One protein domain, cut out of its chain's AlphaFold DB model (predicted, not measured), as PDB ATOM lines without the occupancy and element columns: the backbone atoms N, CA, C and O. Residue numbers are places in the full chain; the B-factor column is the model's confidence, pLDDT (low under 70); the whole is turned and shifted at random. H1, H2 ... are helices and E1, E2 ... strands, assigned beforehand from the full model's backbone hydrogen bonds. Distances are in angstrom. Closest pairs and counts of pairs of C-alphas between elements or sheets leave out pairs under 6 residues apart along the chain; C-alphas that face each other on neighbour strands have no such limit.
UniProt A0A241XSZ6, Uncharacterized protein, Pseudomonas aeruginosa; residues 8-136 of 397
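This is residues 8 to 136 of the 397 residues of an uncharacterized protein of Pseudomonas aeruginosa (UniProt A0A241XSZ6). Look for two parts: a cluster of helices, H1 to H5, and a small three-stranded sheet with the long helix H6 over one face, between sheet and cluster. In the cluster H2 and H4 lie side by side, H5 crosses H2 steeply and H1 packs on both H2 and H5. The printed part has 129 residues, with named elements in the order H1 H2 H3 H4 H5 E1 E2 E3 H6; the sheet E1 - E2 - E3 is a meander, each strand the antiparallel neighbour of the one before. The class is mostly helix, compact, with a radius of gyration of the C-alphas of 15.0 A and spans of 40 by 34 by 22 A.

Start at H1, residues 8 to 13, which touches H2, residues 18 to 31, at Leu 12 and Gln 24, closest C-alphas 5.4 A. H3, residues 42 to 45, is close to H2 but not clearly touching, Leu 42 to Met 22, C-alphas 6.9 A. H4, residues 48 to 60, touches H2 at a shallow tilt of 12 degrees, closest C-alphas Ala 54 and Leu 23, 6.3 A. H5, residues 64 to 80, touches H2 with residues 67 to 74 alone, at a steep tilt of 61 degrees, closest C-alphas Arg 71 and Val 31, 5.9 A. Its C-alpha 77 is 4.2 A from that of Ala 13, the closest pair where H5 touches H1. E1, residues 88 to 91, and E2, residues 94 to 98, form a hairpin; N 89 and O 96 are 2.8 A apart. E2 and E3, residues 108 to 112, form another, N 95 to O 111 2.8 A. H6, residues 118 to 136, is on the sheet at a height of 9.2 A, along the strands, 14 degrees to E2 on the local plane. H5 and H6 only just touch, with 3 pairs of C-alphas within 8 A, the closest Asp 78 and Gln 123, 7.2 A. In H4 and H6 every O i to N i+4 pair is within hydrogen-bond range, in H2 8 of 10, in H5 12 of 13, in H1 0 of 2 beside 3 of 3 O i to N i+3 pairs; H3 is too short for an i+4 pair.

Find C-alpha 8 at (201.852, 252.132, 277.667), where H1 begins. H2 spans 20.4 A, H4 18.3 A and H5 25.1 A; H6 spans 26.9 A to C-alpha 136 at (177.145, 241.182, 273.756).

The C-alphas farthest apart, Pro 64 and Gly 103, are 47.2 A apart. The printed part has no cut and no long link. Look for pLDDT under 70 at residues 62, 84 to 86, 92, 99 to 108 and 136.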
ATOM      1  N   TRP A   8     203.231 252.230 277.184       77.38
ATOM      2  CA  TRP A   8     201.852 252.132 277.667       77.38
ATOM      3  C   TRP A   8     201.100 250.897 277.144       77.38
ATOM      4  O   TRP A   8     200.094 250.515 277.742       77.38
ATOM      5  N   ILE A   9     201.572 250.239 276.072       81.06
ATOM      6  CA  ILE A   9     200.917 249.051 275.497       81.06
ATOM      7  C   ILE A   9     200.789 247.939 276.542       81.06
ATOM      8  O   ILE A   9     199.779 247.246 276.545       81.06
ATOM      9  N   ALA A  10     201.723 247.810 277.490       77.50
ATOM     10  CA  ALA A  10     201.623 246.827 278.571       77.50
ATOM     11  C   ALA A  10     200.316 246.949 279.385       77.50
ATOM     12  O   ALA A  10     199.750 245.938 279.800       77.50
ATOM     13  N   ALA A  11     199.777 248.164 279.553       83.00
ATOM     14  CA  ALA A  11     198.500 248.381 280.236       83.00
ATOM     15  C   ALA A  11     197.308 247.774 279.470       83.00
ATOM     16  O   ALA A  11     196.307 247.395 280.081       83.00
ATOM     17  N   LEU A  12     197.430 247.598 278.147       86.81
ATOM     18  CA  LEU A  12     196.418 246.943 277.320       86.81
ATOM     19  C   LEU A  12     196.307 245.441 277.578       86.81
ATOM     20  O   LEU A  12     195.376 244.834 277.063       86.81
ATOM     21  N   ALA A  13     197.187 244.819 278.372       86.19
ATOM     22  CA  ALA A  13     197.031 243.414 278.752       86.19
ATOM     23  C   ALA A  13     195.719 243.162 279.518       86.19
ATOM     24  O   ALA A  13     195.090 242.118 279.351       86.19
ATOM     25  N   LYS A  14     195.262 244.147 280.307       86.12
ATOM     26  CA  LYS A  14     194.035 244.068 281.110       86.12
ATOM     27  C   LYS A  14     193.144 245.293 280.871       86.12
ATOM     28  O   LYS A  14     193.035 246.160 281.744       86.12
ATOM     29  N   PRO A  15     192.490 245.378 279.704       86.81
ATOM     30  CA  PRO A  15     191.775 246.577 279.304       86.81
ATOM     31  C   PRO A  15     190.516 246.780 280.161       86.81
ATOM     32  O   PRO A  15     189.685 245.874 280.319       86.81
ATOM     33  N   GLN A  16     190.380 247.984 280.710       85.25
ATOM     34  CA  GLN A  16     189.281 248.425 281.568       85.25
ATOM     35  C   GLN A  16     188.163 249.089 280.766       85.25
ATOM     36  O   GLN A  16     186.998 249.030 281.160       85.25
ATOM     37  N   THR A  17     188.502 249.697 279.630       85.56
ATOM     38  CA  THR A  17     187.542 250.403 278.776       85.56
ATOM     39  C   THR A  17     187.303 249.690 277.446       85.56
ATOM     40  O   THR A  17     188.074 248.835 277.006       85.56
ATOM     41  N   THR A  18     186.206 250.057 276.781       82.62
ATOM     42  CA  THR A  18     185.914 249.648 275.399       82.62
ATOM     43  C   THR A  18     187.047 250.028 274.450       82.62
ATOM     44  O   THR A  18     187.502 249.196 273.674       82.62
ATOM     45  N   GLU A  19     187.539 251.257 274.550       85.81
ATOM     46  CA  GLU A  19     188.588 251.789 273.679       85.81
ATOM     47  C   GLU A  19     189.910 251.033 273.861       85.81
ATOM     48  O   GLU A  19     190.534 250.618 272.887       85.81
ATOM     49  N   GLU A  20     190.294 250.745 275.108       88.44
ATOM     50  CA  GLU A  20     191.470 249.923 275.410       88.44
ATOM     51  C   GLU A  20     191.338 248.503 274.849       88.44
ATOM     52  O   GLU A  20     192.316 247.950 274.359       88.44
ATOM     53  N   ARG A  21     190.141 247.902 274.849       87.00
ATOM     54  CA  ARG A  21     189.918 246.584 274.218       87.00
ATOM     55  C   ARG A  21     190.038 246.633 272.702       87.00
ATOM     56  O   ARG A  21     190.569 245.695 272.097       87.00
ATOM     57  N   MET A  22     189.541 247.701 272.082       88.06
ATOM     58  CA  MET A  22     189.686 247.892 270.643       88.06
ATOM     59  C   MET A  22     191.171 248.054 270.276       88.06
ATOM     60  O   MET A  22     191.652 247.384 269.362       88.06
ATOM     61  N   LEU A  23     191.924 248.847 271.045       90.62
ATOM     62  CA  LEU A  23     193.378 248.977 270.898       90.62
ATOM     63  C   LEU A  23     194.116 247.662 271.165       90.62
ATOM     64  O   LEU A  23     194.991 247.290 270.387       90.62
ATOM     65  N   GLN A  24     193.740 246.921 272.211       91.25
ATOM     66  CA  GLN A  24     194.301 245.601 272.500       91.25
ATOM     67  C   GLN A  24     194.122 244.675 271.290       91.25
ATOM     68  O   GLN A  24     195.076 244.027 270.872       91.25
ATOM     69  N   SER A  25     192.939 244.657 270.670       90.38
ATOM     70  CA  SER A  25     192.673 243.841 269.477       90.38
ATOM     71  C   SER A  25     193.532 244.248 268.276       90.38
ATOM     72  O   SER A  25     194.028 243.376 267.564       90.38
ATOM     73  N   VAL A  26     193.750 245.552 268.063       91.31
ATOM     74  CA  VAL A  26     194.698 246.057 267.051       91.31
ATOM     75  C   VAL A  26     196.098 245.517 267.322       91.31
ATOM     76  O   VAL A  26     196.700 244.928 266.426       91.31
ATOM     77  N   VAL A  27     196.600 245.650 268.550       91.19
ATOM     78  CA  VAL A  27     197.956 245.206 268.895       91.19
ATOM     79  C   VAL A  27     198.111 243.688 268.765       91.19
ATOM     80  O   VAL A  27     199.053 243.221 268.128       91.19
ATOM     81  N   LEU A  28     197.174 242.910 269.315       90.94
ATOM     82  CA  LEU A  28     197.206 241.446 269.250       90.94
ATOM     83  C   LEU A  28     197.259 240.938 267.802       90.94
ATOM     84  O   LEU A  28     197.957 239.964 267.516       90.94
ATOM     85  N   SER A  29     196.585 241.627 266.874       90.38
ATOM     86  CA  SER A  29     196.584 241.253 265.455       90.38
ATOM     87  C   SER A  29     197.958 241.317 264.787       90.38
ATOM     88  O   SER A  29     198.192 240.586 263.829       90.38
ATOM     89  N   PHE A  30     198.884 242.129 265.310       88.69
ATOM     90  CA  PHE A  30     200.268 242.192 264.835       88.69
ATOM     91  C   PHE A  30     201.163 241.101 265.420       88.69
ATOM     92  O   PHE A  30     202.209 240.794 264.849       88.69
ATOM     93  N   VAL A  31     200.774 240.519 266.555       88.06
ATOM     94  CA  VAL A  31     201.542 239.453 267.205       88.06
ATOM     95  C   VAL A  31     201.288 238.115 266.529       88.06
ATOM     96  O   VAL A  31     202.231 237.388 266.219       88.06
ATOM     97  N   ASP A  32     200.017 237.792 266.297       87.19
ATOM     98  CA  ASP A  32     199.610 236.572 265.608       87.19
ATOM     99  C   ASP A  32     198.246 236.789 264.944       87.19
ATOM    100  O   ASP A  32     197.199 236.566 265.551       87.19
ATOM    101  N   SER A  33     198.239 237.241 263.691       83.88
ATOM    102  CA  SER A  33     197.005 237.567 262.968       83.88
ATOM    103  C   SER A  33     196.101 236.358 262.709       83.88
ATOM    104  O   SER A  33     194.888 236.512 262.553       83.88
ATOM    105  N   ALA A  34     196.656 235.140 262.722       82.81
ATOM    106  CA  ALA A  34     195.885 233.910 262.589       82.81
ATOM    107  C   ALA A  34     195.071 233.611 263.862       82.81
ATOM    108  O   ALA A  34     193.942 233.115 263.784       82.81
ATOM    109  N   VAL A  35     195.623 233.936 265.034       86.19
ATOM    110  CA  VAL A  35     194.965 233.768 266.340       86.19
ATOM    111  C   VAL A  35     194.111 234.990 266.702       86.19
ATOM    112  O   VAL A  35     192.986 234.855 267.186       86.19
ATOM    113  N   TYR A  36     194.588 236.191 266.409       88.19
ATOM    114  CA  TYR A  36     193.989 237.458 266.824       88.19
ATOM    115  C   TYR A  36     193.531 238.293 265.630       88.19
ATOM    116  O   TYR A  36     193.775 239.493 265.553       88.19
ATOM    117  N   GLU A  37     192.858 237.652 264.674       85.56
ATOM    118  CA  GLU A  37     192.294 238.342 263.515       85.56
ATOM    119  C   GLU A  37     191.420 239.524 263.963       85.56
ATOM    120  O   GLU A  37     190.381 239.335 264.611       85.56
ATOM    121  N   CYS A  38     191.862 240.726 263.596       88.12
ATOM    122  CA  CYS A  38     191.219 241.991 263.914       88.12
ATOM    123  C   CYS A  38     190.699 242.627 262.616       88.12
ATOM    124  O   CYS A  38     191.502 243.058 261.777       88.12
ATOM    125  N   PRO A  39     189.370 242.633 262.408       86.62
ATOM    126  CA  PRO A  39     188.729 243.322 261.295       86.62
ATOM    127  C   PRO A  39     189.026 244.828 261.312       86.62
ATOM    128  O   PRO A  39     189.096 245.434 262.382       86.62
ATOM    129  N   ALA A  40     189.228 245.443 260.144       88.25
ATOM    130  CA  ALA A  40     189.593 246.862 260.091       88.25
ATOM    131  C   ALA A  40     188.414 247.815 260.374       88.25
ATOM    132  O   ALA A  40     188.639 248.962 260.755       88.25
ATOM    133  N   ASP A  41     187.168 247.353 260.256       84.88
ATOM    134  CA  ASP A  41     185.955 248.095 260.617       84.88
ATOM    135  C   ASP A  41     185.896 248.434 262.106       84.88
ATOM    136  O   ASP A  41     185.243 249.406 262.478       84.88
ATOM    137  N   LEU A  42     186.666 247.738 262.951       86.50
ATOM    138  CA  LEU A  42     186.878 248.126 264.345       86.50
ATOM    139  C   LEU A  42     187.304 249.601 264.476       86.50
ATOM    140  O   LEU A  42     186.868 250.287 265.399       86.50
ATOM    141  N   LEU A  43     188.097 250.118 263.528       88.81
ATOM    142  CA  LEU A  43     188.558 251.512 263.523       88.81
ATOM    143  C   LEU A  43     187.408 252.523 263.383       88.81
ATOM    144  O   LEU A  43     187.530 253.650 263.869       88.81
ATOM    145  N   ARG A  44     186.284 252.135 262.759       85.31
ATOM    146  CA  ARG A  44     185.079 252.978 262.637       85.31
ATOM    147  C   ARG A  44     184.420 253.226 263.991       85.31
ATOM    148  O   ARG A  44     183.780 254.256 264.175       85.31
ATOM    149  N   HIS A  45     184.576 252.287 264.919       82.31
ATOM    150  CA  HIS A  45     183.931 252.311 266.230       82.31
ATOM    151  C   HIS A  45     184.785 252.962 267.321       82.31
ATOM    152  O   HIS A  45     184.274 253.235 268.403       82.31
ATOM    153  N   MET A  46     186.058 253.235 267.032       88.00
ATOM    154  CA  MET A  46     186.924 254.011 267.915       88.00
ATOM    155  C   MET A  46     186.567 255.492 267.844       88.00
ATOM    156  O   MET A  46     186.327 256.033 266.754       88.00
ATOM    157  N   ASN A  47     186.613 256.163 268.993       89.50
ATOM    158  CA  ASN A  47     186.621 257.622 269.025       89.50
ATOM    159  C   ASN A  47     187.879 258.196 268.315       89.50
ATOM    160  O   ASN A  47     188.839 257.458 268.068       89.50
ATOM    161  N   PRO A  48     187.909 259.505 267.991       90.12
ATOM    162  CA  PRO A  48     189.018 260.099 267.243       90.12
ATOM    163  C   PRO A  48     190.400 259.914 267.888       90.12
ATOM    164  O   PRO A  48     191.329 259.494 267.204       90.12
ATOM    165  N   SER A  49     190.543 260.145 269.197       90.75
ATOM    166  CA  SER A  49     191.850 260.044 269.861       90.75
ATOM    167  C   SER A  49     192.351 258.602 269.937       90.75
ATOM    168  O   SER A  49     193.529 258.343 269.698       90.75
ATOM    169  N   THR A  50     191.464 257.640 270.197       90.88
ATOM    170  CA  THR A  50     191.809 256.217 270.143       90.88
ATOM    171  C   THR A  50     192.194 255.792 268.728       90.88
ATOM    172  O   THR A  50     193.143 255.030 268.544       90.88
ATOM    173  N   ARG A  51     191.490 256.295 267.710       92.62
ATOM    174  CA  ARG A  51     191.790 255.998 266.307       92.62
ATOM    175  C   ARG A  51     193.158 256.541 265.893       92.62
ATOM    176  O   ARG A  51     193.892 255.836 265.203       92.62
ATOM    177  N   ASP A  52     193.535 257.730 266.358       91.44
ATOM    178  CA  ASP A  52     194.867 258.306 266.134       91.44
ATOM    179  C   ASP A  52     195.973 257.488 266.822       91.44
ATOM    180  O   ASP A  52     197.050 257.265 266.257       91.44
ATOM    181  N   LEU A  53     195.698 256.953 268.016       91.06
ATOM    182  CA  LEU A  53     196.597 256.004 268.679       91.06
ATOM    183  C   LEU A  53     196.705 254.690 267.899       91.06
ATOM    184  O   LEU A  53     197.811 254.183 267.709       91.06
ATOM    185  N   ALA A  54     195.592 254.153 267.395       92.19
ATOM    186  CA  ALA A  54     195.586 252.947 266.570       92.19
ATOM    187  C   ALA A  54     196.395 253.150 265.282       92.19
ATOM    188  O   ALA A  54     197.219 252.305 264.938       92.19
ATOM    189  N   LYS A  55     196.227 254.294 264.609       92.75
ATOM    190  CA  LYS A  55     197.052 254.703 263.466       92.75
ATOM    191  C   LYS A  55     198.534 254.706 263.821       92.75
ATOM    192  O   LYS A  55     199.330 254.083 263.123       92.75
ATOM    193  N   THR A  56     198.888 255.345 264.937       89.50
ATOM    194  CA  THR A  56     200.264 255.375 265.447       89.50
ATOM    195  C   THR A  56     200.809 253.958 265.630       89.50
ATOM    196  O   THR A  56     201.840 253.619 265.053       89.50
ATOM    197  N   ILE A  57     200.071 253.083 266.320       89.44
ATOM    198  CA  ILE A  57     200.433 251.671 266.507       89.44
ATOM    199  C   ILE A  57     200.659 250.970 265.164       89.44
ATOM    200  O   ILE A  57     201.692 250.335 264.982       89.44
ATOM    201  N   ILE A  58     199.726 251.102 264.220       90.81
ATOM    202  CA  ILE A  58     199.787 250.449 262.905       90.81
ATOM    203  C   ILE A  58     201.030 250.901 262.129       90.81
ATOM    204  O   ILE A  58     201.719 250.077 261.524       90.81
ATOM    205  N   THR A  59     201.359 252.194 262.178       86.69
ATOM    206  CA  THR A  59     202.567 252.726 261.531       86.69
ATOM    207  C   THR A  59     203.858 252.262 262.213       86.69
ATOM    208  O   THR A  59     204.839 251.958 261.534       86.69
ATOM    209  N   SER A  60     203.856 252.149 263.545       81.56
ATOM    210  CA  SER A  60     205.023 251.773 264.353       81.56
ATOM    211  C   SER A  60     205.239 250.260 264.477       81.56
ATOM    212  O   SER A  60     206.357 249.835 264.776       81.56
ATOM    213  N   ALA A  61     204.221 249.440 264.192       77.69
ATOM    214  CA  ALA A  61     204.272 247.975 264.262       77.69
ATOM    215  C   ALA A  61     205.362 247.361 263.365       77.69
ATOM    216  O   ALA A  61     205.811 246.242 263.600       77.69
ATOM    217  N   LYS A  62     205.840 248.111 262.362       68.62
ATOM    218  CA  LYS A  62     206.935 247.705 261.469       68.62
ATOM    219  C   LYS A  62     208.326 247.785 262.123       68.62
ATOM    220  O   LYS A  62     209.304 247.398 261.487       68.62
ATOM    221  N   THR A  63     208.448 248.289 263.356       74.31
ATOM    222  CA  THR A  63     209.744 248.436 264.042       74.31
ATOM    223  C   THR A  63     210.051 247.260 264.990       74.31
ATOM    224  O   THR A  63     209.147 246.765 265.668       74.31
ATOM    225  N   PRO A  64     211.318 246.801 265.089       70.69
ATOM    226  CA  PRO A  64     211.672 245.645 265.921       70.69
ATOM    227  C   PRO A  64     211.394 245.816 267.419       70.69
ATOM    228  O   PRO A  64     211.012 244.848 268.072       70.69
ATOM    229  N   SER A  65     211.579 247.024 267.968       73.12
ATOM    230  CA  SER A  65     211.333 247.307 269.388       73.12
ATOM    231  C   SER A  65     209.851 247.176 269.727       73.12
ATOM    232  O   SER A  65     209.501 246.443 270.645       73.12
ATOM    233  N   SER A  66     208.978 247.771 268.909       75.00
ATOM    234  CA  SER A  66     207.530 247.671 269.095       75.00
ATOM    235  C   SER A  66     207.045 246.224 269.009       75.00
ATOM    236  O   SER A  66     206.191 245.821 269.787       75.00
ATOM    237  N   ALA A  67     207.623 245.403 268.128       77.56
ATOM    238  CA  ALA A  67     207.260 243.991 268.038       77.56
ATOM    239  C   ALA A  67     207.559 243.195 269.326       77.56
ATOM    240  O   ALA A  67     206.867 242.213 269.595       77.56
ATOM    241  N   SER A  68     208.567 243.586 270.115       80.88
ATOM    242  CA  SER A  68     208.850 242.955 271.413       80.88
ATOM    243  C   SER A  68     207.779 243.315 272.441       80.88
ATOM    244  O   SER A  68     207.137 242.418 272.987       80.88
ATOM    245  N   ASP A  69     207.511 244.611 272.615       82.06
ATOM    246  CA  ASP A  69     206.528 245.120 273.582       82.06
ATOM    247  C   ASP A  69     205.121 244.565 273.305       82.06
ATOM    248  O   ASP A  69     204.387 244.172 274.214       82.06
ATOM    249  N   MET A  70     204.748 244.462 272.023       86.56
ATOM    250  CA  MET A  70     203.469 243.881 271.609       86.56
ATOM    251  C   MET A  70     203.362 242.394 271.973       86.56
ATOM    252  O   MET A  70     202.295 241.957 272.406       86.56
ATOM    253  N   ARG A  71     204.445 241.612 271.836       86.62
ATOM    254  CA  ARG A  71     204.463 240.190 272.230       86.62
ATOM    255  C   ARG A  71     204.352 240.016 273.739       86.62
ATOM    256  O   ARG A  71     203.628 239.128 274.179       86.62
ATOM    257  N   GLU A  72     205.047 240.844 274.515       85.25
ATOM    258  CA  GLU A  72     204.958 240.817 275.979       85.25
ATOM    259  C   GLU A  72     203.538 241.145 276.449       85.25
ATOM    260  O   GLU A  72     202.965 240.406 277.253       85.25
ATOM    261  N   MET A  73     202.921 242.180 275.869       88.38
ATOM    262  CA  MET A  73     201.515 242.499 276.118       88.38
ATOM    263  C   MET A  73     200.596 241.340 275.731       88.38
ATOM    264  O   MET A  73     199.720 240.982 276.511       88.38
ATOM    265  N   ALA A  74     200.803 240.714 274.569       86.31
ATOM    266  CA  ALA A  74     199.977 239.594 274.123       86.31
ATOM    267  C   ALA A  74     200.077 238.372 275.044       86.31
ATOM    268  O   ALA A  74     199.061 237.740 275.333       86.31
ATOM    269  N   ALA A  75     201.279 238.059 275.533       86.00
ATOM    270  CA  ALA A  75     201.482 236.995 276.509       86.00
ATOM    271  C   ALA A  75     200.744 237.299 277.823       86.00
ATOM    272  O   ALA A  75     200.074 236.423 278.367       86.00
ATOM    273  N   ALA A  76     200.809 238.544 278.302       86.50
ATOM    274  CA  ALA A  76     200.070 238.975 279.486       86.50
ATOM    275  C   ALA A  76     198.543 238.969 279.265       86.50
ATOM    276  O   ALA A  76     197.797 238.551 280.148       86.50
ATOM    277  N   ALA A  77     198.070 239.366 278.080       85.81
ATOM    278  CA  ALA A  77     196.654 239.350 277.719       85.81
ATOM    279  C   ALA A  77     196.068 237.928 277.678       85.81
ATOM    280  O   ALA A  77     194.961 237.717 278.169       85.81
ATOM    281  N   ASP A  78     196.799 236.937 277.146       84.06
ATOM    282  CA  ASP A  78     196.309 235.548 277.091       84.06
ATOM    283  C   ASP A  78     196.142 234.918 278.485       84.06
ATOM    284  O   ASP A  78     195.280 234.057 278.657       84.06
ATOM    285  N   LEU A  79     196.905 235.378 279.488       84.00
ATOM    286  CA  LEU A  79     196.728 234.987 280.896       84.00
ATOM    287  C   LEU A  79     195.474 235.605 281.534       84.00
ATOM    288  O   LEU A  79     194.909 235.040 282.469       84.00
ATOM    289  N   GLU A  80     195.053 236.775 281.055       84.44
ATOM    290  CA  GLU A  80     193.856 237.472 281.535       84.44
ATOM    291  C   GLU A  80     192.585 236.989 280.828       84.44
ATOM    292  O   GLU A  80     191.486 237.089 281.388       84.44
ATOM    293  N   PHE A  81     192.708 236.429 279.619       82.38
ATOM    294  CA  PHE A  81     191.575 235.792 278.970       82.38
ATOM    295  C   PHE A  81     191.049 234.655 279.837       82.38
ATOM    296  O   PHE A  81     191.784 233.791 280.310       82.38
ATOM    297  N   GLY A  82     189.730 234.598 280.016       72.12
ATOM    298  CA  GLY A  82     189.127 233.542 280.824       72.12
ATOM    299  C   GLY A  82     189.588 232.139 280.379       72.12
ATOM    300  O   GLY A  82     189.691 231.830 279.190       72.12
ATOM    301  N   HIS A  83     189.801 231.224 281.317       71.50
ATOM    302  CA  HIS A  83     190.129 229.829 280.980       71.50
ATOM    303  C   HIS A  83     188.905 228.906 281.012       71.50
ATOM    304  O   HIS A  83     189.001 227.707 280.758       71.50
ATOM    305  N   THR A  84     187.723 229.457 281.298       69.94
ATOM    306  CA  THR A  84     186.496 228.661 281.395       69.94
ATOM    307  C   THR A  84     186.061 228.133 280.028       69.94
ATOM    308  O   THR A  84     186.119 228.846 279.023       69.94
ATOM    309  N   THR A  85     185.567 226.892 280.012       67.81
ATOM    310  CA  THR A  85     184.978 226.251 278.825       67.81
ATOM    311  C   THR A  85     183.475 226.455 278.701       67.81
ATOM    312  O   THR A  85     182.852 226.011 277.737       67.81
ATOM    313  N   LYS A  86     182.881 227.179 279.655       65.69
ATOM    314  CA  LYS A  86     181.525 227.712 279.557       65.69
ATOM    315  C   LYS A  86     181.475 228.513 278.246       65.69
ATOM    316  O   LYS A  86     182.271 229.427 278.093       65.69
ATOM    317  N   TYR A  87     180.616 228.122 277.300       70.25
ATOM    318  CA  TYR A  87     180.481 228.647 275.916       70.25
ATOM    319  C   TYR A  87     181.318 227.981 274.806       70.25
ATOM    320  O   TYR A  87     181.097 228.286 273.627       70.25
ATOM    321  N   PHE A  88     182.197 227.024 275.120       70.88
ATOM    322  CA  PHE A  88     182.846 226.193 274.103       70.88
ATOM    323  C   PHE A  88     182.090 224.886 273.886       70.88
ATOM    324  O   PHE A  88     181.791 224.144 274.815       70.88
ATOM    325  N   GLU A  89     181.832 224.577 272.622       73.19
ATOM    326  CA  GLU A  89     181.532 223.223 272.184       73.19
ATOM    327  C   GLU A  89     182.700 222.737 271.335       73.19
ATOM    328  O   GLU A  89     182.838 223.103 270.165       73.19
ATOM    329  N   VAL A  90     183.568 221.937 271.949       72.25
ATOM    330  CA  VAL A  90     184.736 221.366 271.282       72.25
ATOM    331  C   VAL A  90     184.414 219.931 270.881       72.25
ATOM    332  O   VAL A  90     184.005 219.114 271.700       72.25
ATOM    333  N   SER A  91     184.565 219.624 269.597       76.88
ATOM    334  CA  SER A  91     184.484 218.268 269.056       76.88
ATOM    335  C   SER A  91     185.635 218.109 268.066       76.88
ATOM    336  O   SER A  91     185.459 218.414 266.882       76.88
ATOM    337  N   PRO A  92     186.835 217.718 268.539       69.62
ATOM    338  CA  PRO A  92     188.036 217.694 267.713       69.62
ATOM    339  C   PRO A  92     187.813 216.935 266.394       69.62
ATOM    340  O   PRO A  92     187.117 215.918 266.386       69.62
ATOM    341  N   PRO A  93     188.359 217.427 265.268       71.38
ATOM    342  CA  PRO A  93     189.271 218.568 265.145       71.38
ATOM    343  C   PRO A  93     188.567 219.937 265.053       71.38
ATOM    344  O   PRO A  93     189.193 220.929 264.699       71.38
ATOM    345  N   VAL A  94     187.262 220.033 265.330       72.81
ATOM    346  CA  VAL A  94     186.490 221.275 265.162       72.81
ATOM    347  C   VAL A  94     186.033 221.828 266.513       72.81
ATOM    348  O   VAL A  94     185.298 221.194 267.265       72.81
ATOM    349  N   GLY A  95     186.413 223.066 266.800       72.50
ATOM    350  CA  GLY A  95     185.874 223.851 267.906       72.50
ATOM    351  C   GLY A  95     184.746 224.755 267.456       72.50
ATOM    352  O   GLY A  95     184.721 225.250 266.326       72.50
ATOM    353  N   ARG A  96     183.804 225.025 268.350       72.06
ATOM    354  CA  ARG A  96     182.830 226.093 268.158       72.06
ATOM    355  C   ARG A  96     182.683 226.902 269.431       72.06
ATOM    356  O   ARG A  96     182.448 226.340 270.495       72.06
ATOM    357  N   VAL A  97     182.718 228.220 269.294       71.50
ATOM    358  CA  VAL A  97     182.251 229.127 270.341       71.50
ATOM    359  C   VAL A  97     180.770 229.388 270.089       71.50
ATOM    360  O   VAL A  97     180.383 229.716 268.964       71.50
ATOM    361  N   ARG A  98     179.913 229.173 271.089       71.00
ATOM    362  CA  ARG A  98     178.465 229.407 270.993       71.00
ATOM    363  C   ARG A  98     178.024 230.295 272.143       71.00
ATOM    364  O   ARG A  98     178.078 229.878 273.295       71.00
ATOM    365  N   PHE A  99     177.470 231.449 271.802       67.19
ATOM    366  CA  PHE A  99     176.789 232.311 272.757       67.19
ATOM    367  C   PHE A  99     175.297 232.318 272.503       67.19
ATOM    368  O   PHE A  99     174.851 232.298 271.358       67.19
ATOM    369  N   ARG A 100     174.524 232.323 273.587       61.12
ATOM    370  CA  ARG A 100     173.084 232.573 273.569       61.12
ATOM    371  C   ARG A 100     172.844 233.821 274.400       61.12
ATOM    372  O   ARG A 100     173.186 233.821 275.579       61.12
ATOM    373  N   TRP A 101     172.283 234.848 273.783       56.66
ATOM    374  CA  TRP A 101     171.876 236.066 274.471       56.66
ATOM    375  C   TRP A 101     170.376 236.023 274.784       56.66
ATOM    376  O   TRP A 101     169.605 235.355 274.082       56.66
ATOM    377  N   GLN A 102     169.963 236.690 275.865       45.50
ATOM    378  CA  GLN A 102     168.557 236.769 276.269       45.50
ATOM    379  C   GLN A 102     167.725 237.352 275.112       45.50
ATOM    380  O   GLN A 102     168.057 238.402 274.577       45.50
ATOM    381  N   GLY A 103     166.689 236.628 274.678       54.00
ATOM    382  CA  GLY A 103     165.903 236.958 273.475       54.00
ATOM    383  C   GLY A 103     166.118 236.026 272.273       54.00
ATOM    384  O   GLY A 103     165.465 236.194 271.250       54.00
ATOM    385  N   GLY A 104     166.982 235.008 272.379       49.72
ATOM    386  CA  GLY A 104     167.074 233.926 271.384       49.72
ATOM    387  C   GLY A 104     168.076 234.156 270.247       49.72
ATOM    388  O   GLY A 104     168.254 233.268 269.411       49.72
ATOM    389  N   HIS A 105     168.786 235.286 270.227       50.81
ATOM    390  CA  HIS A 105     169.909 235.483 269.312       50.81
ATOM    391  C   HIS A 105     171.119 234.647 269.733       50.81
ATOM    392  O   HIS A 105     171.518 234.590 270.902       50.81
ATOM    393  N   ARG A 106     171.680 233.938 268.753       55.97
ATOM    394  CA  ARG A 106     172.768 232.989 268.944       55.97
ATOM    395  C   ARG A 106     173.900 233.297 267.976       55.97
ATOM    396  O   ARG A 106     173.835 232.897 266.818       55.97
ATOM    397  N   SER A 107     174.964 233.909 268.479       62.59
ATOM    398  CA  SER A 107     176.217 234.053 267.737       62.59
ATOM    399  C   SER A 107     177.038 232.774 267.891       62.59
ATOM    400  O   SER A 107     177.240 232.271 269.003       62.59
ATOM    401  N   SER A 108     177.483 232.184 266.779       68.12
ATOM    402  CA  SER A 108     178.386 231.033 266.836       68.12
ATOM    403  C   SER A 108     179.460 231.083 265.767       68.12
ATOM    404  O   SER A 108     179.136 231.136 264.583       68.12
ATOM    405  N   VAL A 109     180.715 230.966 266.188       72.81
ATOM    406  CA  VAL A 109     181.884 230.961 265.304       72.81
ATOM    407  C   VAL A 109     182.531 229.579 265.365       72.81
ATOM    408  O   VAL A 109     182.766 229.041 266.450       72.81
ATOM    409  N   ARG A 110     182.762 228.961 264.199       77.31
ATOM    410  CA  ARG A 110     183.462 227.669 264.084       77.31
ATOM    411  C   ARG A 110     184.943 227.914 263.823       77.31
ATOM    412  O   ARG A 110     185.280 228.685 262.934       77.31
ATOM    413  N   VAL A 111     185.796 227.194 264.540       78.06
ATOM    414  CA  VAL A 111     187.254 227.222 264.394       78.06
ATOM    415  C   VAL A 111     187.730 225.791 264.159       78.06
ATOM    416  O   VAL A 111     187.243 224.859 264.796       78.06
ATOM    417  N   ASN A 112     188.652 225.584 263.224       76.31
ATOM    418  CA  ASN A 112     189.187 224.258 262.914       76.31
ATOM    419  C   ASN A 112     190.609 224.128 263.472       76.31
ATOM    420  O   ASN A 112     191.484 224.893 263.084       76.31
ATOM    421  N   MET A 113     190.832 223.160 264.359       79.56
ATOM    422  CA  MET A 113     192.117 222.902 265.015       79.56
ATOM    423  C   MET A 113     193.220 222.546 264.013       79.56
ATOM    424  O   MET A 113     194.362 222.966 264.181       79.56
ATOM    425  N   ASN A 114     192.868 221.858 262.922       75.81
ATOM    426  CA  ASN A 114     193.824 221.467 261.881       75.81
ATOM    427  C   ASN A 114     194.474 222.668 261.177       75.81
ATOM    428  O   ASN A 114     195.504 222.502 260.532       75.81
ATOM    429  N   ASN A 115     193.882 223.860 261.286       72.12
ATOM    430  CA  ASN A 115     194.409 225.062 260.650       72.12
ATOM    431  C   ASN A 115     195.509 225.749 261.479       72.12
ATOM    432  O   ASN A 115     196.242 226.557 260.919       72.12
ATOM    433  N   PHE A 116     195.614 225.472 262.787       72.25
ATOM    434  CA  PHE A 116     196.436 226.281 263.701       72.25
ATOM    435  C   PHE A 116     197.332 225.466 264.649       72.25
ATOM    436  O   PHE A 116     198.294 226.016 265.180       72.25
ATOM    437  N   GLY A 117     197.041 224.177 264.861       80.88
ATOM    438  CA  GLY A 117     197.613 223.402 265.968       80.88
ATOM    439  C   GLY A 117     196.827 223.601 267.270       80.88
ATOM    440  O   GLY A 117     196.014 224.518 267.382       80.88
ATOM    441  N   GLU A 118     197.023 222.708 268.243       83.31
ATOM    442  CA  GLU A 118     196.182 222.631 269.449       83.31
ATOM    443  C   GLU A 118     196.264 223.887 270.332       83.31
ATOM    444  O   GLU A 118     195.237 224.457 270.698       83.31
ATOM    445  N   GLU A 119     197.472 224.368 270.627       84.88
ATOM    446  CA  GLU A 119     197.689 225.530 271.500       84.88
ATOM    447  C   GLU A 119     197.047 226.807 270.933       84.88
ATOM    448  O   GLU A 119     196.186 227.423 271.568       84.88
ATOM    449  N   ARG A 120     197.387 227.145 269.683       86.94
ATOM    450  CA  ARG A 120     196.829 228.295 268.956       86.94
ATOM    451  C   ARG A 120     195.320 228.195 268.767       86.94
ATOM    452  O   ARG A 120     194.618 229.205 268.791       86.94
ATOM    453  N   PHE A 121     194.794 226.982 268.602       86.12
ATOM    454  CA  PHE A 121     193.356 226.756 268.538       86.12
ATOM    455  C   PHE A 121     192.661 227.185 269.836       86.12
ATOM    456  O   PHE A 121     191.667 227.912 269.778       86.12
ATOM    457  N   TYR A 122     193.187 226.804 271.002       85.00
ATOM    458  CA  TYR A 122     192.604 227.220 272.277       85.00
ATOM    459  C   TYR A 122     192.779 228.718 272.554       85.00
ATOM    460  O   TYR A 122     191.846 229.331 273.073       85.00
ATOM    461  N   GLN A 123     193.904 229.323 272.159       87.88
ATOM    462  CA  GLN A 123     194.089 230.781 272.211       87.88
ATOM    463  C   GLN A 123     193.034 231.506 271.366       87.88
ATOM    464  O   GLN A 123     192.332 232.388 271.864       87.88
ATOM    465  N   ARG A 124     192.820 231.063 270.118       87.75
ATOM    466  CA  ARG A 124     191.791 231.627 269.229       87.75
ATOM    467  C   ARG A 124     190.401 231.512 269.844       87.75
ATOM    468  O   ARG A 124     189.616 232.455 269.768       87.75
ATOM    469  N   LEU A 125     190.078 230.366 270.445       85.00
ATOM    470  CA  LEU A 125     188.795 230.167 271.116       85.00
ATOM    471  C   LEU A 125     188.617 231.128 272.302       85.00
ATOM    472  O   LEU A 125     187.551 231.736 272.410       85.00
ATOM    473  N   ARG A 126     189.635 231.298 273.159       86.31
ATOM    474  CA  ARG A 126     189.608 232.250 274.288       86.31
ATOM    475  C   ARG A 126     189.407 233.686 273.815       86.31
ATOM    476  O   ARG A 126     188.475 234.339 274.278       86.31
ATOM    477  N   TYR A 127     190.195 234.119 272.835       87.38
ATOM    478  CA  TYR A 127     190.079 235.450 272.248       87.38
ATOM    479  C   TYR A 127     188.682 235.703 271.661       87.38
ATOM    480  O   TYR A 127     188.026 236.686 272.004       87.38
ATOM    481  N   LEU A 128     188.170 234.780 270.834       83.81
ATOM    482  CA  LEU A 128     186.825 234.895 270.259       83.81
ATOM    483  C   LEU A 128     185.739 234.927 271.333       83.81
ATOM    484  O   LEU A 128     184.758 235.652 271.186       83.81
ATOM    485  N   ARG A 129     185.890 234.141 272.404       82.44
ATOM    486  CA  ARG A 129     184.960 234.164 273.532       82.44
ATOM    487  C   ARG A 129     184.938 235.541 274.176       82.44
ATOM    488  O   ARG A 129     183.855 236.093 274.335       82.44
ATOM    489  N   ASP A 130     186.093 236.085 274.538       81.81
ATOM    490  CA  ASP A 130     186.151 237.347 275.280       81.81
ATOM    491  C   ASP A 130     185.714 238.535 274.436       81.81
ATOM    492  O   ASP A 130     185.006 239.409 274.940       81.81
ATOM    493  N   ARG A 131     186.017 238.505 273.135       79.69
ATOM    494  CA  ARG A 131     185.465 239.449 272.167       79.69
ATOM    495  C   ARG A 131     183.938 239.361 272.094       79.69
ATOM    496  O   ARG A 131     183.274 240.378 272.251       79.69
ATOM    497  N   LEU A 132     183.369 238.164 271.932       75.75
ATOM    498  CA  LEU A 132     181.914 237.978 271.823       75.75
ATOM    499  C   LEU A 132     181.169 238.306 273.126       75.75
ATOM    500  O   LEU A 132     180.107 238.916 273.077       75.75
ATOM    501  N   VAL A 133     181.701 237.926 274.295       75.31
ATOM    502  CA  VAL A 133     181.138 238.323 275.604       75.31
ATOM    503  C   VAL A 133     181.075 239.838 275.702       75.31
ATOM    504  O   VAL A 133     180.090 240.391 276.184       75.31
ATOM    505  N   TRP A 134     182.134 240.502 275.259       73.38
ATOM    506  CA  TRP A 134     182.218 241.946 275.301       73.38
ATOM    507  C   TRP A 134     181.247 242.616 274.321       73.38
ATOM    508  O   TRP A 134     180.498 243.489 274.755       73.38
ATOM    509  N   GLU A 135     181.199 242.187 273.054       70.12
ATOM    510  CA  GLU A 135     180.242 242.695 272.053       70.12
ATOM    511  C   GLU A 135     178.799 242.560 272.567       70.12
ATOM    512  O   GLU A 135     178.011 243.493 272.493       70.12
ATOM    513  N   LEU A 136     178.473 241.429 273.197       67.06
ATOM    514  CA  LEU A 136     177.145 241.182 273.756       67.06
ATOM    515  C   LEU A 136     176.821 242.045 274.987       67.06
ATOM    516  O   LEU A 136     175.695 242.514 275.126       67.06
TER     517      LEU A 136